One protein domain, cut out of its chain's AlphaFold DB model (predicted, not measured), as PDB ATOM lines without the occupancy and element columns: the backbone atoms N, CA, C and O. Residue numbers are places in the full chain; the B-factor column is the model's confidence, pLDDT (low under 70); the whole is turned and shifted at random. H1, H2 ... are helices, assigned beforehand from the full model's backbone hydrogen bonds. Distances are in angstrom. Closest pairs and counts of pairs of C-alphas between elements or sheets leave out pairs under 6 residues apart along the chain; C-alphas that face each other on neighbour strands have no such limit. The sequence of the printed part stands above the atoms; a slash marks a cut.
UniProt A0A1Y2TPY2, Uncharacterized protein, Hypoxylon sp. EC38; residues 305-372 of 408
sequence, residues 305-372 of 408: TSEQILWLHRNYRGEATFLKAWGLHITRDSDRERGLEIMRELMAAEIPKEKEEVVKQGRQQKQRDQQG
ATOM      1  N   THR A 305      13.594  17.401 -18.909       95.88
ATOM      2  CA  THR A 305      13.315  15.977 -18.710       95.88
ATOM      3  C   THR A 305      14.585  15.164 -18.967       95.88
ATOM      4  O   THR A 305      15.489  15.592 -19.686       95.88
ATOM      5  N   SER A 306      14.681  13.961 -18.399       96.88
ATOM      6  CA  SER A 306      15.841  13.083 -18.610       96.88
ATOM      7  C   SER A 306      16.080  12.763 -20.092       96.88
ATOM      8  O   SER A 306      17.227  12.694 -20.528       96.88
ATOM      9  N   GLU A 307      15.010  12.627 -20.876       96.44
ATOM     10  CA  GLU A 307      15.070  12.416 -22.324       96.44
ATOM     11  C   GLU A 307      15.691  13.613 -23.055       96.44
ATOM     12  O   GLU A 307      16.602  13.437 -23.863       96.44
ATOM     13  N   GLN A 308      15.271  14.833 -22.707       96.50
ATOM     14  CA  GLN A 308      15.832  16.069 -23.261       96.50
ATOM     15  C   GLN A 308      17.318  16.214 -22.918       96.50
ATOM     16  O   GLN A 308      18.129  16.563 -23.775       96.50
ATOM     17  N   ILE A 309      17.702  15.887 -21.679       97.50
ATOM     18  CA  ILE A 309      19.104  15.903 -21.238       97.50
ATOM     19  C   ILE A 309      19.936  14.917 -22.068       97.50
ATOM     20  O   ILE A 309      20.989  15.285 -22.591       97.50
ATOM     21  N   LEU A 310      19.467  13.677 -22.229       97.62
ATOM     22  CA  LEU A 310      20.163  12.664 -23.030       97.62
ATOM     23  C   LEU A 310      20.306  13.092 -24.493       97.62
ATOM     24  O   LEU A 310      21.382  12.934 -25.076       97.62
ATOM     25  N   TRP A 311      19.252  13.675 -25.063       97.44
ATOM     26  CA  TRP A 311      19.261  14.200 -26.423       97.44
ATOM     27  C   TRP A 311      20.294  15.325 -26.595       97.44
ATOM     28  O   TRP A 311      21.142  15.262 -27.491       97.44
ATOM     29  N   LEU A 312      20.316  16.298 -25.677       97.88
ATOM     30  CA  LEU A 312      21.300  17.386 -25.668       97.88
ATOM     31  C   LEU A 312      22.734  16.870 -25.517       97.88
ATOM     32  O   LEU A 312      23.644  17.361 -26.187       97.88
ATOM     33  N   HIS A 313      22.968  15.876 -24.659       98.00
ATOM     34  CA  HIS A 313      24.299  15.288 -24.490       98.00
ATOM     35  C   HIS A 313      24.773  14.527 -25.729       98.00
ATOM     36  O   HIS A 313      25.967  14.579 -26.050       98.00
ATOM     37  N   ARG A 314      23.860  13.843 -26.424       97.75
ATOM     38  CA  ARG A 314      24.157  13.100 -27.652       97.75
ATOM     39  C   ARG A 314      24.502  14.032 -28.811       97.75
ATOM     40  O   ARG A 314      25.506  13.792 -29.476       97.75
ATOM     41  N   ASN A 315      23.708  15.081 -29.015       97.62
ATOM     42  CA  ASN A 315      23.806  15.936 -30.200       97.62
ATOM     43  C   ASN A 315      24.707  17.166 -29.995       97.62
ATOM     44  O   ASN A 315      25.450  17.536 -30.899       97.62
ATOM     45  N   TYR A 316      24.708  17.764 -28.798       97.94
ATOM     46  CA  TYR A 316      25.372  19.051 -28.534       97.94
ATOM     47  C   TYR A 316      26.329  19.041 -27.338       97.94
ATOM     48  O   TYR A 316      26.943  20.059 -27.049       97.94
ATOM     49  N   ARG A 317      26.519  17.908 -26.647       98.06
ATOM     50  CA  ARG A 317      27.316  17.804 -25.403       98.06
ATOM     51  C   ARG A 317      26.755  18.614 -24.219       98.06
ATOM     52  O   ARG A 317      27.496  18.878 -23.275       98.06
ATOM     53  N   GLY A 318      25.464  18.951 -24.233       97.69
ATOM     54  CA  GLY A 318      24.758  19.623 -23.131       97.69
ATOM     55  C   GLY A 318      24.106  20.961 -23.514       97.69
ATOM     56  O   GLY A 318      24.328  21.485 -24.604       97.69
ATOM     57  N   GLU A 319      23.310  21.520 -22.593       97.25
ATOM     58  CA  GLU A 319      22.505  22.745 -22.796       97.25
ATOM     59  C   GLU A 319      23.367  23.966 -23.157       97.25
ATOM     60  O   GLU A 319      23.040  24.694 -24.086       97.25
ATOM     61  N   ALA A 320      24.499  24.176 -22.478       97.56
ATOM     62  CA  ALA A 320      25.338  25.361 -22.691       97.56
ATOM     63  C   ALA A 320      25.890  25.457 -24.123       97.56
ATOM     64  O   ALA A 320      25.870  26.522 -24.739       97.56
ATOM     65  N   THR A 321      26.379  24.338 -24.657       98.38
ATOM     66  CA  THR A 321      26.915  24.261 -26.021       98.38
ATOM     67  C   THR A 321      25.804  24.368 -27.056       98.38
ATOM     68  O   THR A 321      25.998  25.022 -28.077       98.38
ATOM     69  N   PHE A 322      24.640  23.772 -26.772       98.38
ATOM     70  CA  PHE A 322      23.441  23.940 -27.584       98.38
ATOM     71  C   PHE A 322      23.050  25.420 -27.661       98.38
ATOM     72  O   PHE A 322      23.089  25.988 -28.739       98.38
ATOM     73  N   LEU A 323      22.812  26.109 -26.543       98.25
ATOM     74  CA  LEU A 323      22.445  27.532 -26.569       98.25
ATOM     75  C   LEU A 323      23.488  28.383 -27.312       98.25
ATOM     76  O   LEU A 323      23.135  29.197 -28.164       98.25
ATOM     77  N   LYS A 324      24.780  28.119 -27.086       98.31
ATOM     78  CA  LYS A 324      25.868  28.809 -27.789       98.31
ATOM     79  C   LYS A 324      25.822  28.613 -29.310       98.31
ATOM     80  O   LYS A 324      26.090  29.568 -30.034       98.31
ATOM     81  N   ALA A 325      25.493  27.417 -29.796       98.19
ATOM     82  CA  ALA A 325      25.412  27.129 -31.230       98.19
ATOM     83  C   ALA A 325      24.253  27.868 -31.930       98.19
ATOM     84  O   ALA A 325      24.344  28.126 -33.126       98.19
ATOM     85  N   TRP A 326      23.222  28.279 -31.183       98.25
ATOM     86  CA  TRP A 326      22.098  29.086 -31.682       98.25
ATOM     87  C   TRP A 326      22.218  30.579 -31.356       98.25
ATOM     88  O   TRP A 326      21.282  31.337 -31.589       98.25
ATOM     89  N   GLY A 327      23.358  31.022 -30.817       98.25
ATOM     90  CA  GLY A 327      23.557  32.423 -30.438       98.25
ATOM     91  C   GLY A 327      22.712  32.869 -29.237       98.25
ATOM     92  O   GLY A 327      22.441  34.057 -29.090       98.25
ATOM     93  N   LEU A 328      22.298  31.929 -28.387       98.25
ATOM     94  CA  LEU A 328      21.490  32.156 -27.188       98.25
ATOM     95  C   LEU A 328      22.379  32.196 -25.934       98.25
ATOM     96  O   LEU A 328      23.352  31.439 -25.817       98.25
ATOM     97  N   HIS A 329      22.057  33.061 -24.968       97.88
ATOM     98  CA  HIS A 329      22.828  33.181 -23.726       97.88
ATOM     99  C   HIS A 329      22.273  32.310 -22.593       97.88
ATOM    100  O   HIS A 329      21.132  32.462 -22.175       97.88
ATOM    101  N   ILE A 330      23.132  31.489 -21.976       96.38
ATOM    102  CA  ILE A 330      22.759  30.642 -20.824       96.38
ATOM    103  C   ILE A 330      22.333  31.432 -19.576       96.38
ATOM    104  O   ILE A 330      21.656  30.899 -18.708       96.38
ATOM    105  N   THR A 331      22.738  32.695 -19.453       95.75
ATOM    106  CA  THR A 331      22.413  33.538 -18.292       95.75
ATOM    107  C   THR A 331      21.056  34.226 -18.407       95.75
ATOM    108  O   THR A 331      20.580  34.772 -17.414       95.75
ATOM    109  N   ARG A 332      20.448  34.241 -19.602       96.25
ATOM    110  CA  ARG A 332      19.153  34.875 -19.856       96.25
ATOM    111  C   ARG A 332      18.072  33.807 -19.894       96.25
ATOM    112  O   ARG A 332      18.069  32.967 -20.785       96.25
ATOM    113  N   ASP A 333      17.128  33.870 -18.962       93.69
ATOM    114  CA  ASP A 333      16.037  32.894 -18.896       93.69
ATOM    115  C   ASP A 333      15.178  32.899 -20.175       93.69
ATOM    116  O   ASP A 333      14.811  31.833 -20.659       93.69
ATOM    117  N   SER A 334      14.980  34.065 -20.808       95.50
ATOM    118  CA  SER A 334      14.304  34.190 -22.113       95.50
ATOM    119  C   SER A 334      14.976  33.374 -23.219       95.50
ATOM    120  O   SER A 334      14.316  32.727 -24.030       95.50
ATOM    121  N   ASP A 335      16.307  33.390 -23.248       97.12
ATOM    122  CA  ASP A 335      17.098  32.698 -24.261       97.12
ATOM    123  C   ASP A 335      17.109  31.190 -23.981       97.12
ATOM    124  O   ASP A 335      17.085  30.386 -24.911       97.12
ATOM    125  N   ARG A 336      17.080  30.793 -22.701       95.94
ATOM    126  CA  ARG A 336      16.917  29.389 -22.301       95.94
ATOM    127  C   ARG A 336      15.548  28.848 -22.697       95.94
ATOM    128  O   ARG A 336      15.485  27.768 -23.277       95.94
ATOM    129  N   GLU A 337      14.470  29.590 -22.441       95.62
ATOM    130  CA  GLU A 337      13.112  29.214 -22.859       95.62
ATOM    131  C   GLU A 337      13.013  29.068 -24.379       95.62
ATOM    132  O   GLU A 337      12.519  28.048 -24.871       95.62
ATOM    133  N   ARG A 338      13.579  30.019 -25.134       97.06
ATOM    134  CA  ARG A 338      13.650  29.921 -26.597       97.06
ATOM    135  C   ARG A 338      14.464  28.709 -27.052       97.06
ATOM    136  O   ARG A 338      14.078  28.025 -27.998       97.06
ATOM    137  N   GLY A 339      15.562  28.405 -26.365       97.19
ATOM    138  CA  GLY A 339      16.350  27.203 -26.617       97.19
ATOM    139  C   GLY A 339      15.564  25.913 -26.371       97.19
ATOM    140  O   GLY A 339      15.649  24.985 -27.174       97.19
ATOM    141  N   LEU A 340      14.760  25.856 -25.306       96.56
ATOM    142  CA  LEU A 340      13.897  24.707 -25.015       96.56
ATOM    143  C   LEU A 340      12.847  24.486 -26.106       96.56
ATOM    144  O   LEU A 340      12.571  23.338 -26.452       96.56
ATOM    145  N   GLU A 341      12.274  25.558 -26.648       97.00
ATOM    146  CA  GLU A 341      11.321  25.489 -27.758       97.00
ATOM    147  C   GLU A 341      11.969  24.891 -29.015       97.00
ATOM    148  O   GLU A 341      11.478  23.893 -29.543       97.00
ATOM    149  N   ILE A 342      13.134  25.416 -29.413       97.94
ATOM    150  CA  ILE A 342      13.909  24.915 -30.559       97.94
ATOM    151  C   ILE A 342      14.294  23.444 -30.355       97.94
ATOM    152  O   ILE A 342      14.156  22.622 -31.258       97.94
ATOM    153  N   MET A 343      14.758  23.081 -29.160       97.44
ATOM    154  CA  MET A 343      15.113  21.699 -28.837       97.44
ATOM    155  C   MET A 343      13.908  20.758 -28.978       97.44
ATOM    156  O   MET A 343      14.052  19.680 -29.551       97.44
ATOM    157  N   ARG A 344      12.724  21.145 -28.479       96.56
ATOM    158  CA  ARG A 344      11.500  20.332 -28.608       96.56
ATOM    159  C   ARG A 344      11.109  20.139 -30.072       96.56
ATOM    160  O   ARG A 344      10.718  19.033 -30.434       96.56
ATOM    161  N   GLU A 345      11.251  21.171 -30.898       97.12
ATOM    162  CA  GLU A 345      11.001  21.094 -32.340       97.12
ATOM    163  C   GLU A 345      11.972  20.127 -33.036       97.12
ATOM    164  O   GLU A 345      11.545  19.248 -33.784       97.12
ATOM    165  N   LEU A 346      13.269  20.211 -32.722       96.69
ATOM    166  CA  LEU A 346      14.285  19.305 -33.268       96.69
ATOM    167  C   LEU A 346      14.073  17.855 -32.824       96.69
ATOM    168  O   LEU A 346      14.172  16.945 -33.643       96.69
ATOM    169  N   MET A 347      13.740  17.632 -31.551       95.75
ATOM    170  CA  MET A 347      13.395  16.300 -31.047       95.75
ATOM    171  C   MET A 347      12.153  15.748 -31.751       95.75
ATOM    172  O   MET A 347      12.154  14.590 -32.156       95.75
ATOM    173  N   ALA A 348      11.113  16.565 -31.937       94.62
ATOM    174  CA  ALA A 348       9.904  16.162 -32.650       94.62
ATOM    175  C   ALA A 348      10.178  15.816 -34.123       94.62
ATOM    176  O   ALA A 348       9.574  14.882 -34.649       94.62
ATOM    177  N   ALA A 349      11.108  16.526 -34.768       94.31
ATOM    178  CA  ALA A 349      11.552  16.229 -36.127       94.31
ATOM    179  C   ALA A 349      12.432  14.967 -36.212       94.31
ATOM    180  O   ALA A 349      12.380  14.260 -37.219       94.31
ATOM    181  N   GLU A 350      13.230  14.677 -35.175       91.00
ATOM    182  CA  GLU A 350      14.109  13.501 -35.134       91.00
ATOM    183  C   GLU A 350      13.363  12.214 -34.784       91.00
ATOM    184  O   GLU A 350      13.814  11.159 -35.226       91.00
ATOM    185  N   ILE A 351      12.244  12.267 -34.036       84.94
ATOM    186  CA  ILE A 351      11.422  11.080 -33.739       84.94
ATOM    187  C   ILE A 351      11.082  10.408 -35.074       84.94
ATOM    188  O   ILE A 351      10.258  10.914 -35.844       84.94
ATOM    189  N   PRO A 352      11.742   9.282 -35.388       68.12
ATOM    190  CA  PRO A 352      11.769   8.809 -36.747       68.12
ATOM    191  C   PRO A 352      10.385   8.265 -37.064       68.12
ATOM    192  O   PRO A 352       9.863   7.378 -36.375       68.12
ATOM    193  N   LYS A 353       9.813   8.760 -38.164       64.38
ATOM    194  CA  LYS A 353       8.623   8.189 -38.815       64.38
ATOM    195  C   LYS A 353       8.765   6.684 -39.084       64.38
ATOM    196  O   LYS A 353       7.775   6.020 -39.362       64.38
ATOM    197  N   GLU A 354       9.962   6.118 -38.931       62.94
ATOM    198  CA  GLU A 354      10.232   4.683 -38.973       62.94
ATOM    199  C   GLU A 354       9.336   3.860 -38.043       62.94
ATOM    200  O   GLU A 354       8.898   2.790 -38.449       62.94
ATOM    201  N   LYS A 355       8.970   4.329 -36.840       61.38
ATOM    202  CA  LYS A 355       7.994   3.569 -36.027       61.38
ATOM    203  C   LYS A 355       6.612   3.531 -36.675       61.38
ATOM    204  O   LYS A 355       5.909   2.530 -36.558       61.38
ATOM    205  N   GLU A 356       6.228   4.586 -37.381       68.75
ATOM    206  CA  GLU A 356       4.972   4.613 -38.121       68.75
ATOM    207  C   GLU A 356       5.037   3.699 -39.353       68.75
ATOM    208  O   GLU A 356       4.083   2.969 -39.630       68.75
ATOM    209  N   GLU A 357       6.173   3.663 -40.050       71.69
ATOM    210  CA  GLU A 357       6.371   2.769 -41.193       71.69
ATOM    211  C   GLU A 357       6.469   1.301 -40.786       71.69
ATOM    212  O   GLU A 357       5.847   0.462 -41.430       71.69
ATOM    213  N   VAL A 358       7.140   0.970 -39.681       75.31
ATOM    214  CA  VAL A 358       7.204  -0.408 -39.168       75.31
ATOM    215  C   VAL A 358       5.820  -0.883 -38.718       75.31
ATOM    216  O   VAL A 358       5.445  -2.028 -38.975       75.31
ATOM    217  N   VAL A 359       4.999  -0.011 -38.120       74.25
ATOM    218  CA  VAL A 359       3.605  -0.355 -37.785       74.25
ATOM    219  C   VAL A 359       2.749  -0.516 -39.048       74.25
ATOM    220  O   VAL A 359       1.932  -1.441 -39.115       74.25
ATOM    221  N   LYS A 360       2.938   0.324 -40.074       77.56
ATOM    222  CA  LYS A 360       2.239   0.190 -41.366       77.56
ATOM    223  C   LYS A 360       2.661  -1.077 -42.117       77.56
ATOM    224  O   LYS A 360       1.789  -1.818 -42.572       77.56
ATOM    225  N   GLN A 361       3.955  -1.387 -42.170       77.81
ATOM    226  CA  GLN A 361       4.484  -2.619 -42.761       77.81
ATOM    227  C   GLN A 361       4.005  -3.853 -41.990       77.81
ATOM    228  O   GLN A 361       3.531  -4.811 -42.599       77.81
ATOM    229  N   GLY A 362       3.994  -3.807 -40.653       80.75
ATOM    230  CA  GLY A 362       3.454  -4.885 -39.824       80.75
ATOM    231  C   GLY A 362       1.962  -5.153 -40.064       80.75
ATOM    232  O   GLY A 362       1.526  -6.306 -40.032       80.75
ATOM    233  N   ARG A 363       1.161  -4.119 -40.357       80.50
ATOM    234  CA  ARG A 363      -0.259  -4.285 -40.724       80.50
ATOM    235  C   ARG A 363      -0.442  -4.883 -42.119       80.50
ATOM    236  O   ARG A 363      -1.305  -5.745 -42.277       80.50
ATOM    237  N   GLN A 364       0.372  -4.485 -43.097       80.06
ATOM    238  CA  GLN A 364       0.329  -5.075 -44.442       80.06
ATOM    239  C   GLN A 364       0.766  -6.547 -44.432       80.06
ATOM    240  O   GLN A 364       0.107  -7.381 -45.050       80.06
ATOM    241  N   GLN A 365       1.803  -6.889 -43.660       81.25
ATOM    242  CA  GLN A 365       2.244  -8.274 -43.477       81.25
ATOM    243  C   GLN A 365       1.119  -9.136 -42.879       81.25
ATOM    244  O   GLN A 365       0.755 -10.160 -43.449       81.25
ATOM    245  N   LYS A 366       0.472  -8.671 -41.796       80.75
ATOM    246  CA  LYS A 366      -0.657  -9.388 -41.171       80.75
ATOM    247  C   LYS A 366      -1.872  -9.535 -42.089       80.75
ATOM    248  O   LYS A 366      -2.585 -10.531 -41.978       80.75
ATOM    249  N   GLN A 367      -2.143  -8.567 -42.969       81.38
ATOM    250  CA  GLN A 367      -3.193  -8.712 -43.985       81.38
ATOM    251  C   GLN A 367      -2.817  -9.767 -45.031       81.38
ATOM    252  O   GLN A 367      -3.665 -10.579 -45.403       81.38
ATOM    253  N   ARG A 368      -1.550  -9.807 -45.459       79.56
ATOM    254  CA  ARG A 368      -1.053 -10.812 -46.406       79.56
ATOM    255  C   ARG A 368      -1.114 -12.225 -45.823       79.56
ATOM    256  O   ARG A 368      -1.586 -13.135 -46.501       79.56
ATOM    257  N   ASP A 369      -0.740 -12.388 -44.558       80.12
ATOM    258  CA  ASP A 369      -0.808 -13.678 -43.863       80.12
ATOM    259  C   ASP A 369      -2.260 -14.148 -43.675       80.12
ATOM    260  O   ASP A 369      -2.563 -15.329 -43.843       80.12
ATOM    261  N   GLN A 370      -3.195 -13.227 -43.405       79.56
ATOM    262  CA  GLN A 370      -4.623 -13.557 -43.336       79.56
ATOM    263  C   GLN A 370      -5.206 -13.949 -44.701       79.56
ATOM    264  O   GLN A 370      -5.982 -14.901 -44.772       79.56
ATOM    265  N   GLN A 371      -4.809 -13.280 -45.789       78.81
ATOM    266  CA  GLN A 371      -5.250 -13.655 -47.140       78.81
ATOM    267  C   GLN A 371      -4.653 -14.992 -47.597       78.81
ATOM    268  O   GLN A 371      -5.364 -15.809 -48.182       78.81
ATOM    269  N   GLY A 372      -3.383 -15.262 -47.281       73.19
ATOM    270  CA  GLY A 372      -2.756 -16.558 -47.557       73.19
ATOM    271  C   GLY A 372      -3.436 -17.708 -46.808       73.19
ATOM    272  O   GLY A 372      -3.630 -18.787 -47.367       73.19
TER     273      GLY A 372
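Overview. This is residues 305 to 372 of the 408 residues of an uncharacterized protein of Hypoxylon sp. EC38 (UniProt A0A1Y2TPY2). The longest helix, H4, sticks out as an arm from a small body, where the short helix H2 packs crosswise on H3 and H1 lies close by on the same side of H3. H3 and H4 follow each other roughly end to end and make the long axis; residues 348 to 372 stand free. The printed part has 68 residues, with four named helices in the order H1, H2, H3, H4 and no named strand; its class is all helix. The whole is extended, with a radius of gyration of the C-alphas of 18.7 A, a rod spanning 63 by 19 by 18 A.

Arrangement. Begin at H4, residues 354 to 372, which touches no helix. It is apart from H3, residues 333 to 350, though a tight link of 3 residues joins them. Look next at residues 335 to 339, the part of H3 that touches H2, residues 319 to 325: the closest C-alphas, of Leu 323 and Gly 339, are 6.1 A apart, and the lines are about perpendicular at 86 degrees. H1, residues 306 to 315, and H2 touch only at the corner, closest at the C-alphas of Leu 312 and Glu 319, 6.2 A apart, with a steep tilt of 39 degrees, the same way. H1 and H3 are close but not clearly touching, with the C-alphas of Trp 311 and Met 347 closest at 7.8 A. In H1, H2, H3 and H4 every O i to N i+4 pair is within hydrogen-bond range.

Along the chain. Find C-alpha 354 at (10.232, 4.683, -38.973); from there H4 runs 26.3 A to C-alpha 372 at (-2.756, -16.558, -47.557). H3 runs 25.4 A from C-alpha 333 at (16.037, 32.894, -18.896). H1 measures 14.3 A and H2 9.9 A.

Size, cuts and confidence. The C-alphas of Thr 331 and Gly 372 are the two farthest apart, at 63.2 A. The body without residues 348 to 372 spans 23 by 16 by 15 A. The printed part has no cut and no long link. The mean pLDDT of the printed part is 90.0; look for values under 70 at residues 352 to 356.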